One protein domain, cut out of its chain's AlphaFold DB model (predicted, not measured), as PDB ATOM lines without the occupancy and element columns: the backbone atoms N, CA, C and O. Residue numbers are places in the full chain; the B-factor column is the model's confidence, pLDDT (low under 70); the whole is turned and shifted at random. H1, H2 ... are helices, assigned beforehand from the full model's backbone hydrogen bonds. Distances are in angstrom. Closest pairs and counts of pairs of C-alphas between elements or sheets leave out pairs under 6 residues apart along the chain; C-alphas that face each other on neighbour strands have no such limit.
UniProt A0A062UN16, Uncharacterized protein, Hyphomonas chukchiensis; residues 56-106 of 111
ATOM      1  N   VAL A  56      -1.773 -18.018 -28.033       83.12
ATOM      2  CA  VAL A  56      -0.698 -17.934 -29.029       83.12
ATOM      3  C   VAL A  56      -0.527 -16.485 -29.471       83.12
ATOM      4  O   VAL A  56      -1.497 -15.777 -29.751       83.12
ATOM      5  N   GLU A  57       0.711 -15.999 -29.554       71.81
ATOM      6  CA  GLU A  57       0.950 -14.674 -30.120       71.81
ATOM      7  C   GLU A  57       0.729 -14.688 -31.636       71.81
ATOM      8  O   GLU A  57       1.252 -15.543 -32.343       71.81
ATOM      9  N   SER A  58       0.024 -13.686 -32.176       62.72
ATOM     10  CA  SER A  58      -0.227 -13.584 -33.625       62.72
ATOM     11  C   SER A  58       1.043 -13.567 -34.480       62.72
ATOM     12  O   SER A  58       0.962 -13.804 -35.676       62.72
ATOM     13  N   ARG A  59       2.197 -13.234 -33.891       67.00
ATOM     14  CA  ARG A  59       3.496 -13.207 -34.576       67.00
ATOM     15  C   ARG A  59       4.095 -14.602 -34.776       67.00
ATOM     16  O   ARG A  59       4.980 -14.747 -35.608       67.00
ATOM     17  N   MET A  60       3.625 -15.600 -34.028       67.94
ATOM     18  CA  MET A  60       4.121 -16.981 -34.075       67.94
ATOM     19  C   MET A  60       3.382 -17.846 -35.104       67.94
ATOM     20  O   MET A  60       3.777 -18.979 -35.350       67.94
ATOM     21  N   VAL A  61       2.308 -17.330 -35.707       73.44
ATOM     22  CA  VAL A  61       1.426 -18.081 -36.609       73.44
ATOM     23  C   VAL A  61       1.096 -17.254 -37.845       73.44
ATOM     24  O   VAL A  61       0.976 -16.034 -37.774       73.44
ATOM     25  N   GLY A  62       0.918 -17.914 -38.993       76.31
ATOM     26  CA  GLY A  62       0.764 -17.280 -40.313       76.31
ATOM     27  C   GLY A  62      -0.515 -16.456 -40.542       76.31
ATOM     28  O   GLY A  62      -0.859 -16.180 -41.687       76.31
ATOM     29  N   GLY A  63      -1.248 -16.081 -39.488       85.44
ATOM     30  CA  GLY A  63      -2.445 -15.245 -39.572       85.44
ATOM     31  C   GLY A  63      -3.425 -15.431 -38.410       85.44
ATOM     32  O   GLY A  63      -3.328 -16.368 -37.619       85.44
ATOM     33  N   ILE A  64      -4.418 -14.537 -38.327       86.25
ATOM     34  CA  ILE A  64      -5.448 -14.549 -37.270       86.25
ATOM     35  C   ILE A  64      -6.298 -15.825 -37.332       86.25
ATOM     36  O   ILE A  64      -6.585 -16.409 -36.294       86.25
ATOM     37  N   ALA A  65      -6.669 -16.282 -38.532       87.31
ATOM     38  CA  ALA A  65      -7.469 -17.496 -38.700       87.31
ATOM     39  C   ALA A  65      -6.729 -18.743 -38.189       87.31
ATOM     40  O   ALA A  65      -7.294 -19.523 -37.427       87.31
ATOM     41  N   ALA A  66      -5.442 -18.877 -38.534       86.44
ATOM     42  CA  ALA A  66      -4.592 -19.953 -38.033       86.44
ATOM     43  C   ALA A  66      -4.454 -19.891 -36.507       86.44
ATOM     44  O   ALA A  66      -4.613 -20.909 -35.841       86.44
ATOM     45  N   ARG A  67      -4.260 -18.687 -35.943       87.25
ATOM     46  CA  ARG A  67      -4.242 -18.475 -34.488       87.25
ATOM     47  C   ARG A  67      -5.510 -19.015 -33.841       87.25
ATOM     48  O   ARG A  67      -5.431 -19.872 -32.977       87.25
ATOM     49  N   VAL A  68      -6.676 -18.544 -34.280       89.75
ATOM     50  CA  VAL A  68      -7.968 -18.941 -33.699       89.75
ATOM     51  C   VAL A  68      -8.161 -20.455 -33.759       89.75
ATOM     52  O   VAL A  68      -8.637 -21.039 -32.786       89.75
ATOM     53  N   GLN A  69      -7.761 -21.087 -34.864       89.12
ATOM     54  CA  GLN A  69      -7.873 -22.533 -35.021       89.12
ATOM     55  C   GLN A  69      -6.940 -23.296 -34.073       89.12
ATOM     56  O   GLN A  69      -7.394 -24.223 -33.407       89.12
ATOM     57  N   ILE A  70      -5.673 -22.892 -33.961       88.75
ATOM     58  CA  ILE A  70      -4.703 -23.524 -33.052       88.75
ATOM     59  C   ILE A  70      -5.142 -23.348 -31.596       88.75
ATOM     60  O   ILE A  70      -5.197 -24.317 -30.844       88.75
ATOM     61  N   GLU A  71      -5.541 -22.135 -31.204       90.44
ATOM     62  CA  GLU A  71      -6.030 -21.874 -29.847       90.44
ATOM     63  C   GLU A  71      -7.291 -22.692 -29.535       90.44
ATOM     64  O   GLU A  71      -7.503 -23.087 -28.390       90.44
ATOM     65  N   LYS A  72      -8.156 -22.929 -30.532       91.00
ATOM     66  CA  LYS A  72      -9.338 -23.781 -30.381       91.00
ATOM     67  C   LYS A  72      -8.941 -25.238 -30.146       91.00
ATOM     68  O   LYS A  72      -9.362 -25.791 -29.135       91.00
ATOM     69  N   LEU A  73      -8.124 -25.811 -31.027       90.50
ATOM     70  CA  LEU A  73      -7.679 -27.206 -30.930       90.50
ATOM     71  C   LEU A  73      -6.945 -27.472 -29.614       90.50
ATOM     72  O   LEU A  73      -7.249 -28.442 -28.926       90.50
ATOM     73  N   CYS A  74      -6.059 -26.558 -29.215       91.50
ATOM     74  CA  CYS A  74      -5.363 -26.630 -27.938       91.50
ATOM     75  C   CYS A  74      -6.335 -26.688 -26.755       91.50
ATOM     76  O   CYS A  74      -6.199 -27.540 -25.880       91.50
ATOM     77  N   ARG A  75      -7.348 -25.807 -26.721       93.44
ATOM     78  CA  ARG A  75      -8.320 -25.796 -25.617       93.44
ATOM     79  C   ARG A  75      -9.163 -27.062 -25.597       93.44
ATOM     80  O   ARG A  75      -9.407 -27.579 -24.517       93.44
ATOM     81  N   GLU A  76      -9.618 -27.535 -26.753       92.62
ATOM     82  CA  GLU A  76     -10.410 -28.766 -26.848       92.62
ATOM     83  C   GLU A  76      -9.612 -29.970 -26.336       92.62
ATOM     84  O   GLU A  76     -10.125 -30.723 -25.508       92.62
ATOM     85  N   HIS A  77      -8.345 -30.094 -26.737       91.38
ATOM     86  CA  HIS A  77      -7.455 -31.162 -26.284       91.38
ATOM     87  C   HIS A  77      -7.213 -31.093 -24.770       91.38
ATOM     88  O   HIS A  77      -7.541 -32.031 -24.048       91.38
ATOM     89  N   LEU A  78      -6.747 -29.942 -24.268       93.12
ATOM     90  CA  LEU A  78      -6.449 -29.772 -22.846       93.12
ATOM     91  C   LEU A  78      -7.678 -29.967 -21.951       93.12
ATOM     92  O   LEU A  78      -7.559 -30.534 -20.870       93.12
ATOM     93  N   MET A  79      -8.855 -29.497 -22.375       95.31
ATOM     94  CA  MET A  79     -10.091 -29.681 -21.609       95.31
ATOM     95  C   MET A  79     -10.521 -31.146 -21.573       95.31
ATOM     96  O   MET A  79     -10.899 -31.628 -20.507       95.31
ATOM     97  N   THR A  80     -10.446 -31.843 -22.709       94.31
ATOM     98  CA  THR A  80     -10.794 -33.268 -22.796       94.31
ATOM     99  C   THR A  80      -9.907 -34.086 -21.858       94.31
ATOM    100  O   THR A  80     -10.417 -34.843 -21.031       94.31
ATOM    101  N   ASP A  81      -8.594 -33.865 -21.919       92.94
ATOM    102  CA  ASP A  81      -7.621 -34.585 -21.098       92.94
ATOM    103  C   ASP A  81      -7.767 -34.256 -19.611       92.94
ATOM    104  O   ASP A  81      -7.809 -35.162 -18.777       92.94
ATOM    105  N   ALA A  82      -7.895 -32.970 -19.262       93.75
ATOM    106  CA  ALA A  82      -8.034 -32.540 -17.874       93.75
ATOM    107  C   ALA A  82      -9.303 -33.112 -17.233       93.75
ATOM    108  O   ALA A  82      -9.247 -33.637 -16.121       93.75
ATOM    109  N   VAL A  83     -10.441 -33.056 -17.933       95.12
ATOM    110  CA  VAL A  83     -11.708 -33.609 -17.439       95.12
ATOM    111  C   VAL A  83     -11.613 -35.126 -17.285       95.12
ATOM    112  O   VAL A  83     -11.954 -35.642 -16.217       95.12
ATOM    113  N   ALA A  84     -11.095 -35.841 -18.287       94.19
ATOM    114  CA  ALA A  84     -10.929 -37.292 -18.221       94.19
ATOM    115  C   ALA A  84      -9.993 -37.722 -17.076       94.19
ATOM    116  O   ALA A  84     -10.268 -38.706 -16.381       94.19
ATOM    117  N   ALA A  85      -8.924 -36.961 -16.822       94.06
ATOM    118  CA  ALA A  85      -7.969 -37.239 -15.753       94.06
ATOM    119  C   ALA A  85      -8.588 -37.159 -14.347       94.06
ATOM    120  O   ALA A  85      -8.141 -37.880 -13.451       94.06
ATOM    121  N   THR A  86      -9.639 -36.349 -14.148       92.06
ATOM    122  CA  THR A  86     -10.347 -36.272 -12.853       92.06
ATOM    123  C   THR A  86     -11.109 -37.546 -12.501       92.06
ATOM    124  O   THR A  86     -11.344 -37.803 -11.321       92.06
ATOM    125  N   LYS A  87     -11.517 -38.332 -13.512       93.06
ATOM    126  CA  LYS A  87     -12.395 -39.508 -13.371       93.06
ATOM    127  C   LYS A  87     -13.722 -39.214 -12.649       93.06
ATOM    128  O   LYS A  87     -14.323 -40.117 -12.075       93.06
ATOM    129  N   MET A  88     -14.179 -37.961 -12.656       92.94
ATOM    130  CA  MET A  88     -15.486 -37.585 -12.125       92.94
ATOM    131  C   MET A  88     -16.549 -37.700 -13.215       92.94
ATOM    132  O   MET A  88     -16.624 -36.839 -14.092       92.94
ATOM    133  N   ASP A  89     -17.427 -38.697 -13.116       93.81
ATOM    134  CA  ASP A  89     -18.500 -38.922 -14.098       93.81
ATOM    135  C   ASP A  89     -19.364 -37.672 -14.323       93.81
ATOM    136  O   ASP A  89     -19.708 -37.336 -15.453       93.81
ATOM    137  N   ALA A  90     -19.653 -36.924 -13.253       92.50
ATOM    138  CA  ALA A  90     -20.424 -35.687 -13.338       92.50
ATOM    139  C   ALA A  90     -19.711 -34.588 -14.150       92.50
ATOM    140  O   ALA A  90     -20.365 -33.851 -14.886       92.50
ATOM    141  N   LEU A  91     -18.381 -34.477 -14.044       93.12
ATOM    142  CA  LEU A  91     -17.595 -33.496 -14.800       93.12
ATOM    143  C   LEU A  91     -17.431 -33.925 -16.264       93.12
ATOM    144  O   LEU A  91     -17.509 -33.079 -17.155       93.12
ATOM    145  N   ILE A  92     -17.267 -35.227 -16.513       94.88
ATOM    146  CA  ILE A  92     -17.223 -35.813 -17.861       94.88
ATOM    147  C   ILE A  92     -18.551 -35.565 -18.583       94.88
ATOM    148  O   ILE A  92     -18.555 -34.960 -19.653       94.88
ATOM    149  N   ALA A  93     -19.682 -35.913 -17.965       93.19
ATOM    150  CA  ALA A  93     -21.004 -35.672 -18.538       93.19
ATOM    151  C   ALA A  93     -21.266 -34.174 -18.785       93.19
ATOM    152  O   ALA A  93     -21.823 -33.793 -19.817       93.19
ATOM    153  N   TYR A  94     -20.818 -33.305 -17.868       93.56
ATOM    154  CA  TYR A  94     -20.905 -31.853 -18.043       93.56
ATOM    155  C   TYR A  94     -20.094 -31.366 -19.255       93.56
ATOM    156  O   TYR A  94     -20.558 -30.507 -20.007       93.56
ATOM    157  N   HIS A  95     -18.899 -31.919 -19.474       94.75
ATOM    158  CA  HIS A  95     -18.058 -31.599 -20.627       94.75
ATOM    159  C   HIS A  95     -18.663 -32.089 -21.950       94.75
ATOM    160  O   HIS A  95     -18.722 -31.333 -22.925       94.75
ATOM    161  N   GLU A  96     -19.156 -33.325 -21.988       92.31
ATOM    162  CA  GLU A  96     -19.788 -33.914 -23.173       92.31
ATOM    163  C   GLU A  96     -21.030 -33.125 -23.596       92.31
ATOM    164  O   GLU A  96     -21.172 -32.776 -24.769       92.31
ATOM    165  N   GLY A  97     -21.881 -32.731 -22.643       89.88
ATOM    166  CA  GLY A  97     -23.064 -31.909 -22.917       89.88
ATOM    167  C   GLY A  97     -22.751 -30.534 -23.524       89.88
ATOM    168  O   GLY A  97     -23.625 -29.922 -24.130       89.88
ATOM    169  N   ARG A  98     -21.513 -30.042 -23.390       86.75
ATOM    170  CA  ARG A  98     -21.064 -28.752 -23.949       86.75
ATOM    171  C   ARG A  98     -20.282 -28.885 -25.252       86.75
ATOM    172  O   ARG A  98     -20.124 -27.890 -25.958       86.75
ATOM    173  N   THR A  99     -19.748 -30.067 -25.543       81.50
ATOM    174  CA  THR A  99     -18.886 -30.315 -26.709       81.50
ATOM    175  C   THR A  99     -19.588 -31.082 -27.819       81.50
ATOM    176  O   THR A  99     -19.215 -30.947 -28.987       81.50
ATOM    177  N   LEU A 100     -20.620 -31.863 -27.497       71.25
ATOM    178  CA  LEU A 100     -21.397 -32.568 -28.501       71.25
ATOM    179  C   LEU A 100     -22.253 -31.584 -29.313       71.25
ATOM    180  O   LEU A 100     -22.972 -30.770 -28.734       71.25
ATOM    181  N   PRO A 101     -22.240 -31.665 -30.657       57.31
ATOM    182  CA  PRO A 101     -23.258 -30.996 -31.453       57.31
ATOM    183  C   PRO A 101     -24.620 -31.597 -31.082       57.31
ATOM    184  O   PRO A 101     -24.733 -32.816 -30.949       57.31
ATOM    185  N   GLU A 102     -25.647 -30.757 -30.917       54.00
ATOM    186  CA  GLU A 102     -26.973 -31.153 -30.400       54.00
ATOM    187  C   GLU A 102     -27.590 -32.360 -31.134       54.00
ATOM    188  O   GLU A 102     -28.306 -33.170 -30.549       54.00
ATOM    189  N   THR A 103     -27.199 -32.572 -32.391       53.06
ATOM    190  CA  THR A 103     -27.569 -33.727 -33.215       53.06
ATOM    191  C   THR A 103     -27.122 -35.089 -32.671       53.06
ATOM    192  O   THR A 103     -27.730 -36.099 -33.025       53.06
ATOM    193  N   LYS A 104     -26.090 -35.174 -31.819       50.88
ATOM    194  CA  LYS A 104     -25.625 -36.454 -31.243       50.88
ATOM    195  C   LYS A 104     -26.365 -36.832 -29.952       50.88
ATOM    196  O   LYS A 104     -26.541 -38.020 -29.689       50.88
ATOM    197  N   LEU A 105     -26.839 -35.841 -29.192       53.12
ATOM    198  CA  LEU A 105     -27.661 -36.044 -27.991       53.12
ATOM    199  C   LEU A 105     -29.057 -36.587 -28.343       53.12
ATOM    200  O   LEU A 105     -29.561 -37.466 -27.648       53.12
ATOM    201  N   GLU A 106     -29.638 -36.169 -29.474       51.62
ATOM    202  CA  GLU A 106     -30.918 -36.720 -29.954       51.62
ATOM    203  C   GLU A 106     -30.830 -38.187 -30.411       51.62
ATOM    204  O   GLU A 106     -31.798 -38.933 -30.252       51.62
TER     205      GLU A 106
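What this domain is: This is residues 56 to 106 of the 111 residues of an uncharacterized protein of Hyphomonas chukchiensis (UniProt A0A062UN16). The model is a lopsided helical hairpin, shaped like a J: the long helix H1 makes the shaft, and after a tight turn the shorter helix H2 folds back beside the last part of H1. Residues 56 to 63 make a loop before H1, at the end of the shaft away from the turn, and the short helix H3 follows H2 on the other arm, away from H1. The printed part has 51 residues with three named helices, H1, H2 and H3 in that order, and no named strand; its class is all helix. It is only just loose, close to extended, with a radius of gyration of the C-alphas of 14.3 A. The C-alphas span 39 by 27 by 9 A, an outline that is only just flat.

Where its parts are: The printed part begins at Val 56, with its C-alpha at (-0.698, -17.934, -29.029), and residues 56 to 63 are in no named element. H1 is residues 64 to 86, Ile 64 to Thr 86, the longest helix at 33.0 A from first to last C-alpha; C-alpha 64 is at (-5.448, -14.549, -37.270) and C-alpha 86 at (-10.347, -36.272, -12.853). H2 is residues 89 to 99, Asp 89 to Thr 99, and measures 15.3 A. H3 is residues 102 to 106, five residues, and ends with C-alpha 106 at (-30.918, -36.720, -29.954).

How they stand to each other: H1 and H2 form a helical hairpin with a tight link of two residues. They touch, H1 with residues 80 to 84 alone, and their closest C-alphas, those of Val 83 and Ile 92, are 6.0 A apart. They run opposite ways at a shallow tilt of 19 degrees. Residues 85 to 90, of which 85 and 86 belong to H1 and 89 and 90 to H2, stand free. H2 and H3 are close but not clearly touching: their closest C-alphas, those of Gly 97 and Leu 105, are 8.0 A apart. H1 and H3 are apart. In H1 and H3 each O i to N i+4 pair is within hydrogen-bond range; in H2 it is 6 of 7.

The domain as a whole: The two C-alphas farthest apart are those of Arg 59 and Glu 106, at 41.9 A. The first and last printed C-alphas, of Val 56 and Glu 106, are 35.6 A apart. The printed part has no cut, and the links H1 to H2 and H2 to H3 are both tight. The mean pLDDT of the printed part is 83.8; residues 58 to 60 and 101 to 106 are under 70, and H3 has a mean of 53.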